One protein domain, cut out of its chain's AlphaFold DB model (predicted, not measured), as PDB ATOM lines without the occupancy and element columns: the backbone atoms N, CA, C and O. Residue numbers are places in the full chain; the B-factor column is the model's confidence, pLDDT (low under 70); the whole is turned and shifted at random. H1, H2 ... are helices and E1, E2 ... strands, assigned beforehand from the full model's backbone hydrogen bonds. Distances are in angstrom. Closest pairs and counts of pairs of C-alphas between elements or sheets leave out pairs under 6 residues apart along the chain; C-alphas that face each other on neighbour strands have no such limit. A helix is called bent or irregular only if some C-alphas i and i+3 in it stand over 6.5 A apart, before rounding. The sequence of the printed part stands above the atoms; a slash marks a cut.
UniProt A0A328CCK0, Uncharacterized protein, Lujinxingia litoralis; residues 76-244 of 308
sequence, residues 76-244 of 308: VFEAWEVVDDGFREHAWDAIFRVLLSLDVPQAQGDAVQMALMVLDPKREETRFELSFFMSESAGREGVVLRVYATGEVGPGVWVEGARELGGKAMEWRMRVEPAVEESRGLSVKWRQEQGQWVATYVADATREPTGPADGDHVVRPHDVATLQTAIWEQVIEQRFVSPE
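AT A GLANCE: This is residues 76 to 244 of the 308 residues of an uncharacterized protein of Lujinxingia litoralis (UniProt A0A328CCK0). A seven-stranded, twisted antiparallel sheet makes a wall, with three helices over one of its faces and no named helix over the other. H1 and H3 run side by side across the strands, opposite ways, while H2 runs next to H1 on its other side, beside the strands, and the long link of residues 203 to 220 joins the edge strand E7 to H3. The printed part has 169 residues, with three named helices and seven named strands in the order E1 H1 H2 E2 E3 E4 E5 E6 E7 H3. The sheet's order is E1 - E2 - E3 - E4 - E5 - E6 - E7, and the class is mixed, helices and strands. The whole is compact, with a radius of gyration of the C-alphas of 15.5 A and spans of 45 by 42 by 28 A.

IN THESE COORDINATES: In the sheet, E1 is residues 76 to 82, 16.7 A long, and begins with C-alpha 76 at (-111.295, 474.302, 47.089). E2, residues 126 to 135, is 28.7 A long, and E3, residues 140 to 149, is 29.2 A long. E4 is residues 157 to 164, 23.6 A, and E5 is residues 170 to 176, 20.5 A. E6 is residues 186 to 193, 22.3 A, and E7 is residues 196 to 202, 20.4 A. Of the helices, H1 holds residues 85 to 101 and is 24.1 A long, with C-alpha 85 at (-124.576, 480.505, 27.586). H2 holds residues 106 to 118, 18.7 A. H3 holds residues 221 to 236, 21.1 A, and ends with C-alpha 236 at (-112.429, 488.600, 39.498).

HOW THE PARTS SIT: E2 to E7 form a meander, each strand the antiparallel neighbour of the one before, and each two that follow each other are a hairpin. E1 is an edge strand beside E2, antiparallel at 164 degrees, with N 80 and O 130 at 2.8 A. E2 and E3 have N 131 and O 144 within hydrogen-bond range at 2.8 A, and E4 and E5 have N 160 and O 173 at 2.8 A. At the other edge, E6 and E7 stand at 157 degrees, with N 189 and O 200 at 2.8 A. The helices H1, H2 and H3 are on the same face, which gives two layers, one of helices and one of strands. H3, at a height of 9.1 A over the sheet, runs across the strands, at 84 degrees to E3 on the local plane; its closest C-alphas to E3 are those of Trp 232 and Val 143, 7.0 A apart. H1, at a height of 10.2 A, also runs across them, at 75 degrees to E2 on the local plane. H1 and H3 touch, closest at the C-alphas of Ala 91 and Ala 230, 5.2 A, at a shallow tilt of 23 degrees, opposite ways. H1 and H2 are close but not clearly touching, with the C-alphas of Phe 96 and Leu 116 closest at 7.7 A. H2 is over none of the strands, at a height of 6.5 A; the C-alphas of Val 112 and Val 176 are its closest to E5, 6.5 A. H2 and H3 are apart. H3 has a kink of 39 degrees near residue 228 and is only just irregular, with C-alphas 230 and 233 6.6 A apart. In H1 and H2 every O i to N i+4 pair is within hydrogen-bond range, in H3 6 of 12.

THE WHOLE: The two C-alphas farthest apart are those of Asp 214 and Glu 244, 48.2 A. The printed part has no cut. The link from E7 to H3, 18 residues, is long. Mean pLDDT of the printed part is 73.0, and 50 residues are under 70, among them residues 211 to 222 and 235 to 244.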
ATOM      1  N   VAL A  76    -110.282 473.791  48.023       57.47
ATOM      2  CA  VAL A  76    -111.295 474.302  47.089       57.47
ATOM      3  C   VAL A  76    -112.210 475.220  47.878       57.47
ATOM      4  O   VAL A  76    -112.750 474.818  48.907       57.47
ATOM      5  N   PHE A  77    -112.369 476.446  47.402       53.44
ATOM      6  CA  PHE A  77    -113.262 477.407  48.035       53.44
ATOM      7  C   PHE A  77    -114.699 477.178  47.609       53.44
ATOM      8  O   PHE A  77    -115.590 477.164  48.446       53.44
ATOM      9  N   GLU A  78    -114.915 477.000  46.306       56.53
ATOM     10  CA  GLU A  78    -116.248 476.901  45.728       56.53
ATOM     11  C   GLU A  78    -116.207 476.111  44.414       56.53
ATOM     12  O   GLU A  78    -115.167 476.030  43.748       56.53
ATOM     13  N   ALA A  79    -117.344 475.524  44.040       60.19
ATOM     14  CA  ALA A  79    -117.530 474.813  42.782       60.19
ATOM     15  C   ALA A  79    -118.936 475.062  42.224       60.19
ATOM     16  O   ALA A  79    -119.939 474.899  42.922       60.19
ATOM     17  N   TRP A  80    -118.998 475.406  40.945       64.06
ATOM     18  CA  TRP A  80    -120.190 475.910  40.276       64.06
ATOM     19  C   TRP A  80    -120.421 475.170  38.977       64.06
ATOM     20  O   TRP A  80    -119.483 474.972  38.215       64.06
ATOM     21  N   GLU A  81    -121.667 474.815  38.697       72.56
ATOM     22  CA  GLU A  81    -122.082 474.477  37.343       72.56
ATOM     23  C   GLU A  81    -122.503 475.769  36.637       72.56
ATOM     24  O   GLU A  81    -123.397 476.487  37.098       72.56
ATOM     25  N   VAL A  82    -121.820 476.092  35.539       73.88
ATOM     26  CA  VAL A  82    -122.079 477.303  34.762       73.88
ATOM     27  C   VAL A  82    -123.156 477.006  33.731       73.88
ATOM     28  O   VAL A  82    -122.941 476.208  32.820       73.88
ATOM     29  N   VAL A  83    -124.307 477.657  33.884       73.44
ATOM     30  CA  VAL A  83    -125.462 477.514  32.980       73.44
ATOM     31  C   VAL A  83    -125.619 478.708  32.039       73.44
ATOM     32  O   VAL A  83    -126.458 478.679  31.149       73.44
ATOM     33  N   ASP A  84    -124.817 479.752  32.231       75.50
ATOM     34  CA  ASP A  84    -124.811 480.932  31.379       75.50
ATOM     35  C   ASP A  84    -124.205 480.647  30.002       75.50
ATOM     36  O   ASP A  84    -123.016 480.341  29.882       75.50
ATOM     37  N   ASP A  85    -125.013 480.779  28.955       74.75
ATOM     38  CA  ASP A  85    -124.576 480.505  27.586       74.75
ATOM     39  C   ASP A  85    -123.506 481.495  27.104       74.75
ATOM     40  O   ASP A  85    -122.593 481.098  26.383       74.75
ATOM     41  N   GLY A  86    -123.552 482.758  27.544       75.38
ATOM     42  CA  GLY A  86    -122.563 483.772  27.173       75.38
ATOM     43  C   GLY A  86    -121.168 483.435  27.698       75.38
ATOM     44  O   GLY A  86    -120.194 483.447  26.942       75.38
ATOM     45  N   PHE A  87    -121.073 483.061  28.976       80.94
ATOM     46  CA  PHE A  87    -119.835 482.567  29.568       80.94
ATOM     47  C   PHE A  87    -119.366 481.284  28.880       80.94
ATOM     48  O   PHE A  87    -118.196 481.187  28.513       80.94
ATOM     49  N   ARG A  88    -120.259 480.300  28.688       81.50
ATOM     50  CA  ARG A  88    -119.912 479.009  28.065       81.50
ATOM     51  C   ARG A  88    -119.340 479.211  26.667       81.50
ATOM     52  O   ARG A  88    -118.301 478.636  26.356       81.50
ATOM     53  N   GLU A  89    -119.969 480.052  25.848       79.12
ATOM     54  CA  GLU A  89    -119.496 480.380  24.503       79.12
ATOM     55  C   GLU A  89    -118.139 481.092  24.524       79.12
ATOM     56  O   GLU A  89    -117.230 480.690  23.799       79.12
ATOM     57  N   HIS A  90    -117.972 482.107  25.375       78.69
ATOM     58  CA  HIS A  90    -116.731 482.879  25.440       78.69
ATOM     59  C   HIS A  90    -115.559 482.039  25.972       78.69
ATOM     60  O   HIS A  90    -114.480 482.019  25.375       78.69
ATOM     61  N   ALA A  91    -115.770 481.294  27.059       84.06
ATOM     62  CA  ALA A  91    -114.764 480.389  27.603       84.06
ATOM     63  C   ALA A  91    -114.389 479.303  26.585       84.06
ATOM     64  O   ALA A  91    -113.210 478.984  26.428       84.06
ATOM     65  N   TRP A  92    -115.372 478.766  25.855       84.75
ATOM     66  CA  TRP A  92    -115.121 477.772  24.817       84.75
ATOM     67  C   TRP A  92    -114.336 478.330  23.625       84.75
ATOM     68  O   TRP A  92    -113.392 477.681  23.178       84.75
ATOM     69  N   ASP A  93    -114.660 479.535  23.143       82.44
ATOM     70  CA  ASP A  93    -113.903 480.191  22.065       82.44
ATOM     71  C   ASP A  93    -112.442 480.437  22.473       82.44
ATOM     72  O   ASP A  93    -111.525 480.159  21.698       82.44
ATOM     73  N   ALA A  94    -112.202 480.867  23.717       84.19
ATOM     74  CA  ALA A  94    -110.851 481.053  24.243       84.19
ATOM     75  C   ALA A  94    -110.067 479.729  24.309       84.19
ATOM     76  O   ALA A  94    -108.927 479.662  23.844       84.19
ATOM     77  N   ILE A  95    -110.683 478.653  24.819       84.38
ATOM     78  CA  ILE A  95    -110.088 477.303  24.841       84.38
ATOM     79  C   ILE A  95    -109.728 476.854  23.426       84.38
ATOM     80  O   ILE A  95    -108.599 476.432  23.166       84.38
ATOM     81  N   PHE A  96    -110.683 476.968  22.503       80.25
ATOM     82  CA  PHE A  96    -110.517 476.544  21.123       80.25
ATOM     83  C   PHE A  96    -109.405 477.332  20.424       80.25
ATOM     84  O   PHE A  96    -108.528 476.741  19.790       80.25
ATOM     85  N   ARG A  97    -109.383 478.660  20.588       78.12
ATOM     86  CA  ARG A  97    -108.348 479.535  20.024       78.12
ATOM     87  C   ARG A  97    -106.962 479.175  20.547       78.12
ATOM     88  O   ARG A  97    -106.035 479.049  19.746       78.12
ATOM     89  N   VAL A  98    -106.820 478.975  21.858       79.25
ATOM     90  CA  VAL A  98    -105.536 478.591  22.454       79.25
ATOM     91  C   VAL A  98    -105.069 477.245  21.921       79.25
ATOM     92  O   VAL A  98    -103.921 477.144  21.495       79.25
ATOM     93  N   LEU A  99    -105.940 476.238  21.854       76.75
ATOM     94  CA  LEU A  99    -105.572 474.919  21.335       76.75
ATOM     95  C   LEU A  99    -105.191 474.952  19.850       76.75
ATOM     96  O   LEU A  99    -104.226 474.300  19.461       76.75
ATOM     97  N   LEU A 100    -105.884 475.745  19.026       73.81
ATOM     98  CA  LEU A 100    -105.534 475.919  17.611       73.81
ATOM     99  C   LEU A 100    -104.218 476.670  17.386       73.81
ATOM    100  O   LEU A 100    -103.619 476.536  16.317       73.81
ATOM    101  N   SER A 101    -103.781 477.478  18.353       73.50
ATOM    102  CA  SER A 101    -102.498 478.185  18.277       73.50
ATOM    103  C   SER A 101    -101.293 477.274  18.522       73.50
ATOM    104  O   SER A 101    -100.165 477.655  18.200       73.50
ATOM    105  N   LEU A 102    -101.520 476.085  19.091       73.12
ATOM    106  CA  LEU A 102    -100.459 475.151  19.425       73.12
ATOM    107  C   LEU A 102     -99.925 474.468  18.169       73.12
ATOM    108  O   LEU A 102    -100.659 473.827  17.416       73.12
ATOM    109  N   ASP A 103     -98.615 474.556  17.991       72.38
ATOM    110  CA  ASP A 103     -97.895 473.834  16.950       72.38
ATOM    111  C   ASP A 103     -97.570 472.412  17.429       72.38
ATOM    112  O   ASP A 103     -96.430 472.082  17.747       72.38
ATOM    113  N   VAL A 104     -98.612 471.587  17.576       73.81
ATOM    114  CA  VAL A 104     -98.491 470.166  17.938       73.81
ATOM    115  C   VAL A 104     -98.421 469.288  16.685       73.81
ATOM    116  O   VAL A 104     -98.957 469.664  15.638       73.81
ATOM    117  N   PRO A 105     -97.828 468.081  16.761       75.31
ATOM    118  CA  PRO A 105     -97.841 467.169  15.628       75.31
ATOM    119  C   PRO A 105     -99.279 466.806  15.216       75.31
ATOM    120  O   PRO A 105    -100.180 466.711  16.052       75.31
ATOM    121  N   GLN A 106     -99.482 466.577  13.914       75.56
ATOM    122  CA  GLN A 106    -100.800 466.383  13.287       75.56
ATOM    123  C   GLN A 106    -101.686 465.373  14.037       75.56
ATOM    124  O   GLN A 106    -102.845 465.665  14.302       75.56
ATOM    125  N   ALA A 107    -101.137 464.223  14.438       70.69
ATOM    126  CA  ALA A 107    -101.897 463.175  15.121       70.69
ATOM    127  C   ALA A 107    -102.484 463.637  16.470       70.69
ATOM    128  O   ALA A 107    -103.614 463.293  16.811       70.69
ATOM    129  N   GLN A 108    -101.737 464.442  17.232       73.62
ATOM    130  CA  GLN A 108    -102.216 465.047  18.476       73.62
ATOM    131  C   GLN A 108    -103.238 466.147  18.189       73.62
ATOM    132  O   GLN A 108    -104.255 466.218  18.876       73.62
ATOM    133  N   GLY A 109    -102.997 466.960  17.158       73.44
ATOM    134  CA  GLY A 109    -103.938 467.986  16.708       73.44
ATOM    135  C   GLY A 109    -105.299 467.400  16.326       73.44
ATOM    136  O   GLY A 109    -106.325 467.900  16.781       73.44
ATOM    137  N   ASP A 110    -105.315 466.305  15.568       74.00
ATOM    138  CA  ASP A 110    -106.541 465.625  15.143       74.00
ATOM    139  C   ASP A 110    -107.290 465.022  16.348       74.00
ATOM    140  O   ASP A 110    -108.507 465.166  16.463       74.00
ATOM    141  N   ALA A 111    -106.577 464.406  17.301       69.50
ATOM    142  CA  ALA A 111    -107.187 463.860  18.517       69.50
ATOM    143  C   ALA A 111    -107.802 464.943  19.418       69.50
ATOM    144  O   ALA A 111    -108.902 464.759  19.943       69.50
ATOM    145  N   VAL A 112    -107.118 466.081  19.568       70.81
ATOM    146  CA  VAL A 112    -107.639 467.250  20.287       70.81
ATOM    147  C   VAL A 112    -108.869 467.802  19.575       70.81
ATOM    148  O   VAL A 112    -109.887 468.028  20.217       70.81
ATOM    149  N   GLN A 113    -108.828 467.958  18.251       72.38
ATOM    150  CA  GLN A 113    -109.983 468.428  17.481       72.38
ATOM    151  C   GLN A 113    -111.193 467.505  17.637       72.38
ATOM    152  O   GLN A 113    -112.298 467.996  17.848       72.38
ATOM    153  N   MET A 114    -111.000 466.185  17.596       69.38
ATOM    154  CA  MET A 114    -112.087 465.232  17.833       69.38
ATOM    155  C   MET A 114    -112.665 465.359  19.246       69.38
ATOM    156  O   MET A 114    -113.885 465.376  19.393       69.38
ATOM    157  N   ALA A 115    -111.822 465.517  20.274       67.75
ATOM    158  CA  ALA A 115    -112.287 465.761  21.641       67.75
ATOM    159  C   ALA A 115    -113.109 467.061  21.748       67.75
ATOM    160  O   ALA A 115    -114.176 467.075  22.361       67.75
ATOM    161  N   LEU A 116    -112.672 468.132  21.076       70.38
ATOM    162  CA  LEU A 116    -113.397 469.406  21.025       70.38
ATOM    163  C   LEU A 116    -114.699 469.326  20.211       70.38
ATOM    164  O   LEU A 116    -115.624 470.073  20.485       70.38
ATOM    165  N   MET A 117    -114.819 468.434  19.226       68.56
ATOM    166  CA  MET A 117    -116.073 468.259  18.475       68.56
ATOM    167  C   MET A 117    -117.167 467.549  19.282       68.56
ATOM    168  O   MET A 117    -118.352 467.743  19.008       68.56
ATOM    169  N   VAL A 118    -116.785 466.704  20.245       69.62
ATOM    170  CA  VAL A 118    -117.729 466.029  21.150       69.62
ATOM    171  C   VAL A 118    -118.297 467.014  22.174       69.62
ATOM    172  O   VAL A 118    -119.469 466.923  22.538       69.62
ATOM    173  N   LEU A 119    -117.477 467.970  22.607       71.75
ATOM    174  CA  LEU A 119    -117.824 468.987  23.590       71.75
ATOM    175  C   LEU A 119    -118.343 470.245  22.883       71.75
ATOM    176  O   LEU A 119    -117.579 471.074  22.412       71.75
ATOM    177  N   ASP A 120    -119.657 470.399  22.806       71.81
ATOM    178  CA  ASP A 120    -120.289 471.575  22.197       71.81
ATOM    179  C   ASP A 120    -120.879 472.469  23.297       71.81
ATOM    180  O   ASP A 120    -121.785 472.011  23.999       71.81
ATOM    181  N   PRO A 121    -120.428 473.725  23.476       70.25
ATOM    182  CA  PRO A 121    -120.883 474.587  24.567       70.25
ATOM    183  C   PRO A 121    -122.378 474.911  24.511       70.25
ATOM    184  O   PRO A 121    -122.913 475.365  25.512       70.25
ATOM    185  N   LYS A 122    -123.058 474.682  23.380       71.00
ATOM    186  CA  LYS A 122    -124.499 474.935  23.226       71.00
ATOM    187  C   LYS A 122    -125.357 473.699  23.478       71.00
ATOM    188  O   LYS A 122    -126.580 473.802  23.519       71.00
ATOM    189  N   ARG A 123    -124.740 472.525  23.620       72.81
ATOM    190  CA  ARG A 123    -125.456 471.276  23.885       72.81
ATOM    191  C   ARG A 123    -125.797 471.143  25.359       72.81
ATOM    192  O   ARG A 123    -124.993 471.490  26.226       72.81
ATOM    193  N   GLU A 124    -126.979 470.598  25.635       68.25
ATOM    194  CA  GLU A 124    -127.402 470.245  26.995       68.25
ATOM    195  C   GLU A 124    -126.502 469.154  27.581       68.25
ATOM    196  O   GLU A 124    -126.278 469.095  28.787       68.25
ATOM    197  N   GLU A 125    -125.923 468.320  26.717       76.31
ATOM    198  CA  GLU A 125    -125.007 467.270  27.119       76.31
ATOM    199  C   GLU A 125    -123.631 467.804  27.537       76.31
ATOM    200  O   GLU A 125    -122.861 467.045  28.123       76.31
ATOM    201  N   THR A 126    -123.302 469.075  27.295       77.00
ATOM    202  CA  THR A 126    -121.997 469.638  27.664       77.00
ATOM    203  C   THR A 126    -122.093 470.465  28.935       77.00
ATOM    204  O   THR A 126    -122.689 471.541  28.950       77.00
ATOM    205  N   ARG A 127    -121.435 470.023  30.004       82.00
ATOM    206  CA  ARG A 127    -121.462 470.715  31.300       82.00
ATOM    207  C   ARG A 127    -120.170 471.478  31.553       82.00
ATOM    208  O   ARG A 127    -119.091 470.919  31.369       82.00
ATOM    209  N   PHE A 128    -120.290 472.710  32.040       82.19
ATOM    210  CA  PHE A 128    -119.170 473.549  32.464       82.19
ATOM    211  C   PHE A 128    -119.160 473.618  33.985       82.19
ATOM    212  O   PHE A 128    -120.163 473.976  34.596       82.19
ATOM    213  N   GLU A 129    -118.036 473.270  34.594       79.19
ATOM    214  CA  GLU A 129    -117.848 473.355  36.035       79.19
ATOM    215  C   GLU A 129    -116.658 474.243  36.363       79.19
ATOM    216  O   GLU A 129    -115.546 473.992  35.900       79.19
ATOM    217  N   LEU A 130    -116.887 475.262  37.179       77.00
ATOM    218  CA  LEU A 130    -115.888 476.235  37.581       77.00
ATOM    219  C   LEU A 130    -115.601 476.089  39.074       77.00
ATOM    220  O   LEU A 130    -116.523 476.124  39.882       77.00
ATOM    221  N   SER A 131    -114.333 475.962  39.448       72.81
ATOM    222  CA  SER A 131    -113.898 475.934  40.842       72.81
ATOM    223  C   SER A 131    -112.821 476.952  41.131       72.81
ATOM    224  O   SER A 131    -111.974 477.223  40.286       72.81
ATOM    225  N   PHE A 132    -112.795 477.423  42.372       73.44
ATOM    226  CA  PHE A 132    -111.711 478.247  42.894       73.44
ATOM    227  C   PHE A 132    -110.919 477.469  43.914       73.44
ATOM    228  O   PHE A 132    -111.470 476.668  44.675       73.44
ATOM    229  N   PHE A 133    -109.622 477.725  43.951       71.50
ATOM    230  CA  PHE A 133    -108.743 477.016  44.853       71.50
ATOM    231  C   PHE A 133    -107.633 477.881  45.388       71.50
ATOM    232  O   PHE A 133    -107.253 478.895  44.805       71.50
ATOM    233  N   MET A 134    -107.067 477.410  46.484       71.00
ATOM    234  CA  MET A 134    -105.798 477.881  46.978       71.00
ATOM    235  C   MET A 134    -105.033 476.724  47.584       71.00
ATOM    236  O   MET A 134    -105.589 475.816  48.198       71.00
ATOM    237  N   SER A 135    -103.731 476.787  47.409       71.81
ATOM    238  CA  SER A 135    -102.786 475.935  48.086       71.81
ATOM    239  C   SER A 135    -101.910 476.792  48.979       71.81
ATOM    240  O   SER A 135    -101.162 477.649  48.503       71.81
ATOM    241  N   GLU A 136    -101.995 476.535  50.279       65.19
ATOM    242  CA  GLU A 136    -101.111 477.149  51.264       65.19
ATOM    243  C   GLU A 136     -99.674 476.645  51.080       65.19
ATOM    244  O   GLU A 136     -98.732 477.433  51.078       65.19
ATOM    245  N   SER A 137     -99.511 475.346  50.807       65.12
ATOM    246  CA  SER A 137     -98.201 474.719  50.603       65.12
ATOM    247  C   SER A 137     -97.465 475.225  49.356       65.12
ATOM    248  O   SER A 137     -96.245 475.371  49.385       65.12
ATOM    249  N   ALA A 138     -98.181 475.521  48.262       66.75
ATOM    250  CA  ALA A 138     -97.597 476.179  47.088       66.75
ATOM    251  C   ALA A 138     -97.566 477.707  47.198       66.75
ATOM    252  O   ALA A 138     -96.915 478.340  46.371       66.75
ATOM    253  N   GLY A 139     -98.295 478.307  48.143       75.00
ATOM    254  CA  GLY A 139     -98.519 479.751  48.171       75.00
ATOM    255  C   GLY A 139     -99.216 480.251  46.903       75.00
ATOM    256  O   GLY A 139     -98.784 481.238  46.311       75.00
ATOM    257  N   ARG A 140    -100.252 479.545  46.431       78.75
ATOM    258  CA  ARG A 140    -100.937 479.842  45.161       78.75
ATOM    259  C   ARG A 140    -102.442 479.878  45.314       78.75
ATOM    260  O   ARG A 140    -103.001 479.185  46.155       78.75
ATOM    261  N   GLU A 141    -103.094 480.618  44.434       78.44
ATOM    262  CA  GLU A 141    -104.541 480.572  44.251       78.44
ATOM    263  C   GLU A 141    -104.905 480.560  42.774       78.44
ATOM    264  O   GLU A 141    -104.125 481.004  41.925       78.44
ATOM    265  N   GLY A 142    -106.093 480.060  42.462       82.31
ATOM    266  CA  GLY A 142    -106.494 479.945  41.080       82.31
ATOM    267  C   GLY A 142    -107.942 479.579  40.835       82.31
ATOM    268  O   GLY A 142    -108.748 479.403  41.749       82.31
ATOM    269  N   VAL A 143    -108.230 479.453  39.547       82.69
ATOM    270  CA  VAL A 143    -109.505 479.029  38.990       82.69
ATOM    271  C   VAL A 143    -109.282 477.798  38.128       82.69
ATOM    272  O   VAL A 143    -108.277 477.687  37.427       82.69
ATOM    273  N   VAL A 144    -110.236 476.882  38.162       83.69
ATOM    274  CA  VAL A 144    -110.255 475.690  37.327       83.69
ATOM    275  C   VAL A 144    -111.597 475.594  36.635       83.69
ATOM    276  O   VAL A 144    -112.626 475.499  37.297       83.69
ATOM    277  N   LEU A 145    -111.575 475.575  35.308       85.62
ATOM    278  CA  LEU A 145    -112.724 475.282  34.467       85.62
ATOM    279  C   LEU A 145    -112.620 473.849  33.936       85.62
ATOM    280  O   LEU A 145    -111.582 473.426  33.427       85.62
ATOM    281  N   ARG A 146    -113.711 473.097  34.037       85.19
ATOM    282  CA  ARG A 146    -113.826 471.709  33.589       85.19
ATOM    283  C   ARG A 146    -115.022 471.568  32.671       85.19
ATOM    284  O   ARG A 146    -116.129 471.954  33.037       85.19
ATOM    285  N   VAL A 147    -114.799 470.994  31.498       84.06
ATOM    286  CA  VAL A 147    -115.832 470.772  30.487       84.06
ATOM    287  C   VAL A 147    -116.026 469.273  30.309       84.06
ATOM    288  O   VAL A 147    -115.080 468.530  30.036       84.06
ATOM    289  N   TYR A 148    -117.264 468.828  30.489       80.50
ATOM    290  CA  TYR A 148    -117.650 467.421  30.468       80.50
ATOM    291  C   TYR A 148    -118.639 467.164  29.348       80.50
ATOM    292  O   TYR A 148    -119.531 467.983  29.127       80.50
ATOM    293  N   ALA A 149    -118.565 465.976  28.754       75.12
ATOM    294  CA  ALA A 149    -119.717 465.395  28.087       75.12
ATOM    295  C   ALA A 149    -120.566 464.629  29.118       75.12
ATOM    296  O   ALA A 149    -120.062 463.982  30.045       75.12
ATOM    297  N   THR A 150    -121.882 464.702  28.984       66.06
ATOM    298  CA  THR A 150    -122.826 464.008  29.858       66.06
ATOM    299  C   THR A 150    -122.655 462.510  29.673       66.06
ATOM    300  O   THR A 150    -122.700 462.002  28.561       66.06
ATOM    301  N   GLY A 151    -122.443 461.794  30.776       60.06
ATOM    302  CA  GLY A 151    -122.126 460.358  30.730       60.06
ATOM    303  C   GLY A 151    -120.665 460.015  31.045       60.06
ATOM    304  O   GLY A 151    -120.421 458.919  31.551       60.06
ATOM    305  N   GLU A 152    -119.743 460.977  30.939       63.19
ATOM    306  CA  GLU A 152    -118.299 460.723  31.059       63.19
ATOM    307  C   GLU A 152    -117.741 460.689  32.485       63.19
ATOM    308  O   GLU A 152    -118.088 461.500  33.346       63.19
ATOM    309  N   VAL A 153    -116.815 459.765  32.747       55.25
ATOM    310  CA  VAL A 153    -116.202 459.589  34.079       55.25
ATOM    311  C   VAL A 153    -115.283 460.763  34.460       55.25
ATOM    312  O   VAL A 153    -115.052 460.973  35.650       55.25
ATOM    313  N   GLY A 154    -114.814 461.557  33.493       58.44
ATOM    314  CA  GLY A 154    -113.919 462.701  33.691       58.44
ATOM    315  C   GLY A 154    -114.207 463.878  32.752       58.44
ATOM    316  O   GLY A 154    -115.062 463.764  31.871       58.44
ATOM    317  N   PRO A 155    -113.543 465.030  32.961       61.69
ATOM    318  CA  PRO A 155    -113.637 466.154  32.040       61.69
ATOM    319  C   PRO A 155    -112.885 465.836  30.746       61.69
ATOM    320  O   PRO A 155    -111.733 465.415  30.786       61.69
ATOM    321  N   GLY A 156    -113.512 466.101  29.600       76.00
ATOM    322  CA  GLY A 156    -112.819 466.019  28.314       76.00
ATOM    323  C   GLY A 156    -111.846 467.188  28.125       76.00
ATOM    324  O   GLY A 156    -110.803 467.026  27.499       76.00
ATOM    325  N   VAL A 157    -112.141 468.348  28.724       84.19
ATOM    326  CA  VAL A 157    -111.215 469.487  28.803       84.19
ATOM    327  C   VAL A 157    -111.138 470.008  30.230       84.19
ATOM    328  O   VAL A 157    -112.150 470.221  30.897       84.19
ATOM    329  N   TRP A 158    -109.920 470.258  30.683       88.06
ATOM    330  CA  TRP A 158    -109.606 470.860  31.968       88.06
ATOM    331  C   TRP A 158    -108.678 472.050  31.734       88.06
ATOM    332  O   TRP A 158    -107.697 471.926  31.004       88.06
ATOM    333  N   VAL A 159    -108.992 473.195  32.334       88.81
ATOM    334  CA  VAL A 159    -108.224 474.440  32.226       88.81
ATOM    335  C   VAL A 159    -108.014 474.997  33.620       88.81
ATOM    336  O   VAL A 159    -108.974 475.185  34.358       88.81
ATOM    337  N   GLU A 160    -106.776 475.302  33.970       88.00
ATOM    338  CA  GLU A 160    -106.410 475.915  35.241       88.00
ATOM    339  C   GLU A 160    -105.654 477.209  34.985       88.00
ATOM    340  O   GLU A 160    -104.678 477.217  34.242       88.00
ATOM    341  N   GLY A 161    -106.083 478.283  35.637       89.25
ATOM    342  CA  GLY A 161    -105.289 479.490  35.813       89.25
ATOM    343  C   GLY A 161    -104.868 479.578  37.270       89.25
ATOM    344  O   GLY A 161    -105.697 479.398  38.160       89.25
ATOM    345  N   ALA A 162    -103.597 479.856  37.532       87.38
ATOM    346  CA  ALA A 162    -103.064 479.911  38.883       87.38
ATOM    347  C   ALA A 162    -102.003 480.999  39.019       87.38
ATOM    348  O   ALA A 162    -101.103 481.115  38.185       87.38
ATOM    349  N   ARG A 163    -102.057 481.746  40.120       85.75
ATOM    350  CA  ARG A 163    -101.073 482.776  40.465       85.75
ATOM    351  C   ARG A 163    -100.438 482.521  41.824       85.75
ATOM    352  O   ARG A 163    -101.015 481.838  42.666       85.75
ATOM    353  N   GLU A 164     -99.258 483.089  42.031       83.44
ATOM    354  CA  GLU A 164     -98.645 483.183  43.362       83.44
ATOM    355  C   GLU A 164     -99.431 484.163  44.250       83.44
ATOM    356  O   GLU A 164     -99.825 485.242  43.797       83.44
ATOM    357  N   LEU A 165     -99.651 483.806  45.519       72.50
ATOM    358  CA  LEU A 165    -100.262 484.686  46.520       72.50
ATOM    359  C   LEU A 165     -99.390 485.936  46.708       72.50
ATOM    360  O   LEU A 165     -98.175 485.839  46.881       72.50
ATOM    361  N   GLY A 166     -99.998 487.118  46.577       63.69
ATOM    362  CA  GLY A 166     -99.291 488.405  46.626       63.69
ATOM    363  C   GLY A 166     -98.329 488.666  45.455       63.69
ATOM    364  O   GLY A 166     -97.705 489.729  45.396       63.69
ATOM    365  N   GLY A 167     -98.211 487.725  44.514       69.44
ATOM    366  CA  GLY A 167     -97.303 487.773  43.375       69.44
ATOM    367  C   GLY A 167     -97.955 488.264  42.083       69.44
ATOM    368  O   GLY A 167     -99.170 488.442  41.975       69.44
ATOM    369  N   LYS A 168     -97.109 488.490  41.071       68.94
ATOM    370  CA  LYS A 168     -97.529 488.790  39.688       68.94
ATOM    371  C   LYS A 168     -97.369 487.601  38.744       68.94
ATOM    372  O   LYS A 168     -97.823 487.682  37.611       68.94
ATOM    373  N   ALA A 169     -96.694 486.537  39.182       79.31
ATOM    374  CA  ALA A 169     -96.463 485.366  38.354       79.31
ATOM    375  C   ALA A 169     -97.776 484.606  38.157       79.31
ATOM    376  O   ALA A 169     -98.430 484.218  39.130       79.31
ATOM    377  N   MET A 170     -98.134 484.398  36.893       86.25
ATOM    378  CA  MET A 170     -99.300 483.632  36.487       86.25
ATOM    379  C   MET A 170     -98.876 482.442  35.630       86.25
ATOM    380  O   MET A 170     -97.902 482.482  34.875       86.25
ATOM    381  N   GLU A 171     -99.629 481.367  35.768       88.31
ATOM    382  CA  GLU A 171     -99.453 480.129  35.041       88.31
ATOM    383  C   GLU A 171    -100.824 479.638  34.600       88.31
ATOM    384  O   GLU A 171    -101.793 479.723  35.355       88.31
ATOM    385  N   TRP A 172    -100.883 479.111  33.387       89.50
ATOM    386  CA  TRP A 172    -102.040 478.395  32.885       89.50
ATOM    387  C   TRP A 172    -101.664 476.951  32.617       89.50
ATOM    388  O   TRP A 172    -100.545 476.653  32.204       89.50
ATOM    389  N   ARG A 173    -102.608 476.046  32.814       88.38
ATOM    390  CA  ARG A 173    -102.487 474.649  32.425       88.38
ATOM    391  C   ARG A 173    -103.751 474.227  31.706       88.38
ATOM    392  O   ARG A 173    -104.839 474.703  32.016       88.38
ATOM    393  N   MET A 174    -103.610 473.324  30.753       87.88
ATOM    394  CA  MET A 174    -104.738 472.744  30.045       87.88
ATOM    395  C   MET A 174    -104.485 471.272  29.787       87.88
ATOM    396  O   MET A 174    -103.384 470.879  29.411       87.88
ATOM    397  N   ARG A 175    -105.517 470.457  29.973       87.75
ATOM    398  CA  ARG A 175    -105.507 469.034  29.654       87.75
ATOM    399  C   ARG A 175    -106.714 468.733  28.787       87.75
ATOM    400  O   ARG A 175    -107.822 469.158  29.103       87.75
ATOM    401  N   VAL A 176    -106.482 468.016  27.701       84.56
ATOM    402  CA  VAL A 176    -107.519 467.543  26.788       84.56
ATOM    403  C   VAL A 176    -107.457 466.028  26.799       84.56
ATOM    404  O   VAL A 176    -106.519 465.443  26.253       84.56
ATOM    405  N   GLU A 177    -108.424 465.404  27.466       80.06
ATOM    406  CA  GLU A 177    -108.555 463.954  27.436       80.06
ATOM    407  C   GLU A 177    -109.068 463.519  26.052       80.06
ATOM    408  O   GLU A 177    -109.893 464.197  25.434       80.06
ATOM    409  N   PRO A 178    -108.533 462.420  25.511       69.56
ATOM    410  CA  PRO A 178    -108.870 461.979  24.171       69.56
ATOM    411  C   PRO A 178    -110.278 461.377  24.140       69.56
ATOM    412  O   PRO A 178    -110.652 460.605  25.017       69.56
ATOM    413  N   ALA A 179    -111.031 461.663  23.076       66.00
ATOM    414  CA  ALA A 179    -112.302 460.985  22.798       66.00
ATOM    415  C   ALA A 179    -112.124 459.620  22.097       66.00
ATOM    416  O   ALA A 179    -113.105 458.926  21.839       66.00
ATOM    417  N   VAL A 180    -110.885 459.251  21.751       65.81
ATOM    418  CA  VAL A 180    -110.528 458.031  21.006       65.81
ATOM    419  C   VAL A 180    -109.435 457.261  21.746       65.81
ATOM    420  O   VAL A 180    -108.510 457.868  22.287       65.81
ATOM    421  N   GLU A 181    -109.530 455.930  21.772       65.06
ATOM    422  CA  GLU A 181    -108.649 455.061  22.572       65.06
ATOM    423  C   GLU A 181    -107.179 455.095  22.113       65.06
ATOM    424  O   GLU A 181    -106.268 454.840  22.900       65.06
ATOM    425  N   GLU A 182    -106.926 455.429  20.847       66.25
ATOM    426  CA  GLU A 182    -105.592 455.439  20.243       66.25
ATOM    427  C   GLU A 182    -104.760 456.677  20.608       66.25
ATOM    428  O   GLU A 182    -103.553 456.714  20.347       66.25
ATOM    429  N   SER A 183    -105.377 457.694  21.212       73.62
ATOM    430  CA  SER A 183    -104.688 458.893  21.684       73.62
ATOM    431  C   SER A 183    -104.538 458.865  23.199       73.62
ATOM    432  O   SER A 183    -105.381 458.340  23.915       73.62
ATOM    433  N   ARG A 184    -103.458 459.466  23.707       76.56
ATOM    434  CA  ARG A 184    -103.278 459.737  25.144       76.56
ATOM    435  C   ARG A 184    -103.705 461.153  25.533       76.56
ATOM    436  O   ARG A 184    -103.569 461.534  26.691       76.56
ATOM    437  N   GLY A 185    -104.220 461.928  24.579       82.44
ATOM    438  CA  GLY A 185    -104.620 463.317  24.771       82.44
ATOM    439  C   GLY A 185    -103.446 464.294  24.742       82.44
ATOM    440  O   GLY A 185    -102.375 464.001  24.208       82.44
ATOM    441  N   LEU A 186    -103.672 465.478  25.308       84.25
ATOM    442  CA  LEU A 186    -102.713 466.577  25.331       84.25
ATOM    443  C   LEU A 186    -102.695 467.231  26.714       84.25
ATOM    444  O   LEU A 186    -103.745 467.465  27.304       84.25
ATOM    445  N   SER A 187    -101.505 467.555  27.206       85.69
ATOM    446  CA  SER A 187    -101.298 468.366  28.405       85.69
ATOM    447  C   SER A 187    -100.397 469.538  28.052       85.69
ATOM    448  O   SER A 187     -99.379 469.347  27.387       85.69
ATOM    449  N   VAL A 188    -100.774 470.746  28.455       85.88
ATOM    450  CA  VAL A 188    -100.096 471.996  28.104       85.88
ATOM    451  C   VAL A 188     -99.977 472.869  29.338       85.88
ATOM    452  O   VAL A 188    -100.878 472.913  30.174       85.88
ATOM    453  N   LYS A 189     -98.864 473.582  29.442       86.62
ATOM    454  CA  LYS A 189     -98.552 474.497  30.525       86.62
ATOM    455  C   LYS A 189     -97.982 475.781  29.945       86.62
ATOM    456  O   LYS A 189     -97.034 475.734  29.173       86.62
ATOM    457  N   TRP A 190     -98.526 476.919  30.351       87.69
ATOM    458  CA  TRP A 190     -98.020 478.244  30.018       87.69
ATOM    459  C   TRP A 190     -97.554 478.943  31.281       87.69
ATOM    460  O   TRP A 190     -98.293 479.009  32.259       87.69
ATOM    461  N   ARG A 191     -96.347 479.498  31.266       85.50
ATOM    462  CA  ARG A 191     -95.778 480.253  32.387       85.50
ATOM    463  C   ARG A 191     -95.402 481.644  31.929       85.50
ATOM    464  O   ARG A 191     -94.880 481.814  30.828       85.50
ATOM    465  N   GLN A 192     -95.651 482.630  32.778       82.44
ATOM    466  CA  GLN A 192     -95.166 483.976  32.535       82.44
ATOM    467  C   GLN A 192     -93.708 484.096  33.004       82.44
ATOM    468  O   GLN A 192     -93.426 484.082  34.200       82.44
ATOM    469  N   GLU A 193     -92.780 484.247  32.062       78.62
ATOM    470  CA  GLU A 193     -91.345 484.404  32.308       78.62
ATOM    471  C   GLU A 193     -90.865 485.718  31.679       78.62
ATOM    472  O   GLU A 193     -91.061 485.965  30.493       78.62
ATOM    473  N   GLN A 194     -90.277 486.615  32.483       76.94
ATOM    474  CA  GLN A 194     -89.752 487.918  32.025       76.94
ATOM    475  C   GLN A 194     -90.758 488.773  31.216       76.94
ATOM    476  O   GLN A 194     -90.377 489.548  30.340       76.94
ATOM    477  N   GLY A 195     -92.056 488.657  31.519       74.25
ATOM    478  CA  GLY A 195     -93.125 489.384  30.823       74.25
ATOM    479  C   GLY A 195     -93.592 488.740  29.514       74.25
ATOM    480  O   GLY A 195     -94.436 489.315  28.832       74.25
ATOM    481  N   GLN A 196     -93.092 487.550  29.175       75.50
ATOM    482  CA  GLN A 196     -93.529 486.753  28.032       75.50
ATOM    483  C   GLN A 196     -94.181 485.450  28.498       75.50
ATOM    484  O   GLN A 196     -93.869 484.935  29.567       75.50
ATOM    485  N   TRP A 197     -95.103 484.920  27.696       80.94
ATOM    486  CA  TRP A 197     -95.684 483.600  27.929       80.94
ATOM    487  C   TRP A 197     -94.834 482.536  27.241       80.94
ATOM    488  O   TRP A 197     -94.605 482.614  26.034       80.94
ATOM    489  N   VAL A 198     -94.399 481.541  28.006       78.69
ATOM    490  CA  VAL A 198     -93.672 480.365  27.519       78.69
ATOM    491  C   VAL A 198     -94.574 479.153  27.677       78.69
ATOM    492  O   VAL A 198     -95.142 478.963  28.751       78.69
ATOM    493  N   ALA A 199     -94.714 478.346  26.626       80.81
ATOM    494  CA  ALA A 199     -95.533 477.143  26.645       80.81
ATOM    495  C   ALA A 199     -94.680 475.878  26.603       80.81
ATOM    496  O   ALA A 199     -93.685 475.809  25.885       80.81
ATOM    497  N   THR A 200     -95.120 474.852  27.313       81.69
ATOM    498  CA  THR A 200     -94.612 473.486  27.211       81.69
ATOM    499  C   THR A 200     -95.797 472.539  27.094       81.69
ATOM    500  O   THR A 200     -96.832 472.752  27.722       81.69
ATOM    501  N   TYR A 201     -95.682 471.492  26.278       82.75
ATOM    502  CA  TYR A 201     -96.733 470.485  26.153       82.75
ATOM    503  C   TYR A 201     -96.165 469.072  26.145       82.75
ATOM    504  O   TYR A 201     -94.989 468.856  25.875       82.75
ATOM    505  N   VAL A 202     -97.026 468.102  26.426       81.81
ATOM    506  CA  VAL A 202     -96.762 466.672  26.295       81.81
ATOM    507  C   VAL A 202     -97.982 466.016  25.655       81.81
ATOM    508  O   VAL A 202     -99.123 466.315  26.008       81.81
ATOM    509  N   ALA A 203     -97.741 465.095  24.719       83.00
ATOM    510  CA  ALA A 203     -98.756 464.287  24.034       83.00
ATOM    511  C   ALA A 203     -99.345 463.176  24.933       83.00
ATOM    512  O   ALA A 203     -99.392 462.003  24.559       83.00
ATOM    513  N   ASP A 204     -99.697 463.540  26.163       80.81
ATOM    514  CA  ASP A 204    -100.286 462.681  27.181       80.81
ATOM    515  C   ASP A 204    -100.993 463.573  28.212       80.81
ATOM    516  O   ASP A 204    -100.341 464.257  29.004       80.81
ATOM    517  N   ALA A 205    -102.327 463.577  28.209       79.12
ATOM    518  CA  ALA A 205    -103.155 464.384  29.111       79.12
ATOM    519  C   ALA A 205    -102.937 464.046  30.597       79.12
ATOM    520  O   ALA A 205    -103.269 464.835  31.487       79.12
ATOM    521  N   THR A 206    -102.369 462.872  30.886       77.06
ATOM    522  CA  THR A 206    -102.119 462.417  32.258       77.06
ATOM    523  C   THR A 206    -100.806 462.945  32.829       77.06
ATOM    524  O   THR A 206    -100.646 462.977  34.050       77.06
ATOM    525  N   ARG A 207     -99.887 463.415  31.980       76.88
ATOM    526  CA  ARG A 207     -98.545 463.845  32.385       76.88
ATOM    527  C   ARG A 207     -98.436 465.363  32.479       76.88
ATOM    528  O   ARG A 207     -99.017 466.097  31.683       76.88
ATOM    529  N   GLU A 208     -97.661 465.837  33.448       75.62
ATOM    530  CA  GLU A 208     -97.342 467.259  33.569       75.62
ATOM    531  C   GLU A 208     -96.204 467.637  32.599       75.62
ATOM    532  O   GLU A 208     -95.209 466.908  32.499       75.62
ATOM    533  N   PRO A 209     -96.298 468.781  31.898       77.19
ATOM    534  CA  PRO A 209     -95.184 469.324  31.131       77.19
ATOM    535  C   PRO A 209     -94.095 469.863  32.080       77.19
ATOM    536  O   PRO A 209     -94.238 470.932  32.679       77.19
ATOM    537  N   THR A 210     -92.996 469.122  32.250       72.94
ATOM    538  CA  THR A 210     -91.910 469.452  33.202       72.94
ATOM    539  C   THR A 210     -90.728 470.212  32.588       72.94
ATOM    540  O   THR A 210     -89.836 470.650  33.310       72.94
ATOM    541  N   GLY A 211     -90.725 470.418  31.273       63.59
ATOM    542  CA  GLY A 211     -89.697 471.147  30.529       63.59
ATOM    543  C   GLY A 211     -90.079 471.252  29.051       63.59
ATOM    544  O   GLY A 211     -91.146 470.751  28.685       63.59
ATOM    545  N   PRO A 212     -89.263 471.899  28.201       56.09
ATOM    546  CA  PRO A 212     -89.489 471.867  26.761       56.09
ATOM    547  C   PRO A 212     -89.420 470.404  26.306       56.09
ATOM    548  O   PRO A 212     -88.363 469.776  26.349       56.09
ATOM    549  N   ALA A 213     -90.567 469.824  25.963       50.12
ATOM    550  CA  ALA A 213     -90.605 468.541  25.283       50.12
ATOM    551  C   ALA A 213     -90.076 468.781  23.870       50.12
ATOM    552  O   ALA A 213     -90.615 469.650  23.202       50.12
ATOM    553  N   ASP A 214     -89.014 468.074  23.469       44.62
ATOM    554  CA  ASP A 214     -88.471 467.988  22.102       44.62
ATOM    555  C   ASP A 214     -89.013 469.036  21.104       44.62
ATOM    556  O   ASP A 214     -89.838 468.732  20.246       44.62
ATOM    557  N   GLY A 215     -88.534 470.279  21.228       49.12
ATOM    558  CA  GLY A 215     -88.925 471.402  20.375       49.12
ATOM    559  C   GLY A 215     -89.359 472.624  21.182       49.12
ATOM    560  O   GLY A 215     -90.348 472.599  21.909       49.12
ATOM    561  N   ASP A 216     -88.628 473.729  21.046       41.91
ATOM    562  CA  ASP A 216     -89.048 475.019  21.595       41.91
ATOM    563  C   ASP A 216     -90.272 475.521  20.818       41.91
ATOM    564  O   ASP A 216     -90.155 476.138  19.757       41.91
ATOM    565  N   HIS A 217     -91.469 475.254  21.333       54.56
ATOM    566  CA  HIS A 217     -92.704 475.772  20.759       54.56
ATOM    567  C   HIS A 217     -93.082 477.080  21.457       54.56
ATOM    568  O   HIS A 217     -93.741 477.109  22.496       54.56
ATOM    569  N   VAL A 218     -92.646 478.193  20.868       51.66
ATOM    570  CA  VAL A 218     -93.059 479.533  21.296       51.66
ATOM    571  C   VAL A 218     -94.524 479.736  20.911       51.66
ATOM    572  O   VAL A 218     -94.848 479.992  19.750       51.66
ATOM    573  N   VAL A 219     -95.421 479.636  21.890       55.81
ATOM    574  CA  VAL A 219     -96.822 480.045  21.719       55.81
ATOM    575  C   VAL A 219     -96.897 481.565  21.691       55.81
ATOM    576  O   VAL A 219     -96.136 482.266  22.361       55.81
ATOM    577  N   ARG A 220     -97.818 482.101  20.889       61.34
ATOM    578  CA  ARG A 220     -97.994 483.546  20.762       61.34
ATOM    579  C   ARG A 220     -98.571 484.099  22.074       61.34
ATOM    580  O   ARG A 220     -99.639 483.656  22.491       61.34
ATOM    581  N   PRO A 221     -97.940 485.114  22.694       58.50
ATOM    582  CA  PRO A 221     -98.385 485.675  23.975       58.50
ATOM    583  C   PRO A 221     -99.841 486.166  24.018       58.50
ATOM    584  O   PRO A 221    -100.402 486.310  25.101       58.50
ATOM    585  N   HIS A 222    -100.455 486.437  22.862       64.44
ATOM    586  CA  HIS A 222    -101.832 486.918  22.776       64.44
ATOM    587  C   HIS A 222    -102.878 485.832  23.067       64.44
ATOM    588  O   HIS A 222    -103.946 486.155  23.576       64.44
ATOM    589  N   ASP A 223    -102.579 484.559  22.800       73.25
ATOM    590  CA  ASP A 223    -103.585 483.500  22.901       73.25
ATOM    591  C   ASP A 223    -103.881 483.161  24.373       73.25
ATOM    592  O   ASP A 223    -105.043 483.080  24.764       73.25
ATOM    593  N   VAL A 224    -102.868 483.115  25.244       79.81
ATOM    594  CA  VAL A 224    -103.058 482.880  26.694       79.81
ATOM    595  C   VAL A 224    -103.801 484.036  27.375       79.81
ATOM    596  O   VAL A 224    -104.599 483.811  28.284       79.81
ATOM    597  N   ALA A 225    -103.608 485.271  26.900       79.94
ATOM    598  CA  ALA A 225    -104.346 486.428  27.406       79.94
ATOM    599  C   ALA A 225    -105.865 486.287  27.193       79.94
ATOM    600  O   ALA A 225    -106.641 486.784  28.003       79.94
ATOM    601  N   THR A 226    -106.305 485.552  26.163       81.94
ATOM    602  CA  THR A 226    -107.741 485.295  25.954       81.94
ATOM    603  C   THR A 226    -108.343 484.385  27.025       81.94
ATOM    604  O   THR A 226    -109.476 484.626  27.433       81.94
ATOM    605  N   LEU A 227    -107.592 483.412  27.564       84.62
ATOM    606  CA  LEU A 227    -108.041 482.610  28.714       84.62
ATOM    607  C   LEU A 227    -108.162 483.468  29.971       84.62
ATOM    608  O   LEU A 227    -109.114 483.319  30.737       84.62
ATOM    609  N   GLN A 228    -107.222 484.394  30.163       85.00
ATOM    610  CA  GLN A 228    -107.287 485.336  31.271       85.00
ATOM    611  C   GLN A 228    -108.552 486.191  31.191       85.00
ATOM    612  O   GLN A 228    -109.309 486.220  32.157       85.00
ATOM    613  N   THR A 229    -108.848 486.797  30.045       81.88
ATOM    614  CA  THR A 229    -110.053 487.624  29.900       81.88
ATOM    615  C   THR A 229    -111.355 486.825  29.950       81.88
ATOM    616  O   THR A 229    -112.326 487.279  30.555       81.88
ATOM    617  N   ALA A 230    -111.391 485.630  29.353       81.38
ATOM    618  CA  ALA A 230    -112.607 484.822  29.256       81.38
ATOM    619  C   ALA A 230    -112.944 484.049  30.540       81.38
ATOM    620  O   ALA A 230    -114.112 483.763  30.783       81.38
ATOM    621  N   ILE A 231    -111.943 483.696  31.356       84.25
ATOM    622  CA  ILE A 231    -112.136 482.861  32.553       84.25
ATOM    623  C   ILE A 231    -111.755 483.627  33.818       84.25
ATOM    624  O   ILE A 231    -112.559 483.725  34.737       84.25
ATOM    625  N   TRP A 232    -110.540 484.176  33.892       84.25
ATOM    626  CA  TRP A 232    -110.047 484.798  35.125       84.25
ATOM    627  C   TRP A 232    -110.729 486.139  35.410       84.25
ATOM    628  O   TRP A 232    -111.306 486.323  36.478       84.25
ATOM    629  N   GLU A 233    -110.702 487.072  34.459       78.06
ATOM    630  CA  GLU A 233    -111.249 488.428  34.614       78.06
ATOM    631  C   GLU A 233    -112.771 488.410  34.776       78.06
ATOM    632  O   GLU A 233    -113.294 489.119  35.632       78.06
ATOM    633  N   GLN A 234    -113.480 487.514  34.075       70.31
ATOM    634  CA  GLN A 234    -114.921 487.310  34.293       70.31
ATOM    635  C   GLN A 234    -115.251 486.943  35.744       70.31
ATOM    636  O   GLN A 234    -116.304 487.320  36.254       70.31
ATOM    637  N   VAL A 235    -114.347 486.235  36.419       66.88
ATOM    638  CA  VAL A 235    -114.516 485.830  37.815       66.88
ATOM    639  C   VAL A 235    -114.109 486.943  38.782       66.88
ATOM    640  O   VAL A 235    -114.802 487.164  39.773       66.88
ATOM    641  N   ILE A 236    -112.991 487.637  38.532       65.25
ATOM    642  CA  ILE A 236    -112.429 488.600  39.498       65.25
ATOM    643  C   ILE A 236    -112.949 490.041  39.339       65.25
ATOM    644  O   ILE A 236    -113.055 490.764  40.338       65.25
ATOM    645  N   GLU A 237    -113.252 490.484  38.112       52.88
ATOM    646  CA  GLU A 237    -113.664 491.862  37.804       52.88
ATOM    647  C   GLU A 237    -115.174 492.057  37.962       52.88
ATOM    648  O   GLU A 237    -115.622 493.125  38.393       52.88
ATOM    649  N   GLN A 238    -115.967 491.018  37.689       46.84
ATOM    650  CA  GLN A 238    -117.410 491.063  37.898       46.84
ATOM    651  C   GLN A 238    -117.775 490.895  39.380       46.84
ATOM    652  O   GLN A 238    -117.000 490.391  40.195       46.84
ATOM    653  N   ARG A 239    -118.964 491.380  39.767       42.88
ATOM    654  CA  ARG A 239    -119.495 491.321  41.141       42.88
ATOM    655  C   ARG A 239    -119.883 489.887  41.502       42.88
ATOM    656  O   ARG A 239    -121.055 489.560  41.631       42.88
ATOM    657  N   PHE A 240    -118.881 489.040  41.670       37.94
ATOM    658  CA  PHE A 240    -119.058 487.678  42.124       37.94
ATOM    659  C   PHE A 240    -119.493 487.684  43.597       37.94
ATOM    660  O   PHE A 240    -118.799 488.227  44.462       37.94
ATOM    661  N   VAL A 241    -120.674 487.126  43.870       36.34
ATOM    662  CA  VAL A 241    -121.213 486.911  45.216       36.34
ATOM    663  C   VAL A 241    -121.562 485.436  45.321       36.34
ATOM    664  O   VAL A 241    -122.403 484.950  44.570       36.34
ATOM    665  N   SER A 242    -120.918 484.752  46.266       34.81
ATOM    666  CA  SER A 242    -121.187 483.360  46.631       34.81
ATOM    667  C   SER A 242    -122.695 483.165  46.868       34.81
ATOM    668  O   SER A 242    -123.244 483.805  47.776       34.81
ATOM    669  N   PRO A 243    -123.430 482.373  46.065       31.69
ATOM    670  CA  PRO A 243    -124.794 482.013  46.419       31.69
ATOM    671  C   PRO A 243    -124.771 481.157  47.690       31.69
ATOM    672  O   PRO A 243    -123.838 480.395  47.938       31.69
ATOM    673  N   GLU A 244    -125.811 481.289  48.514       33.22
ATOM    674  CA  GLU A 244    -125.949 480.488  49.730       33.22
ATOM    675  C   GLU A 244    -125.896 478.996  49.389       33.22
ATOM    676  O   GLU A 244    -126.791 478.456  48.737       33.22
TER     677      GLU A 244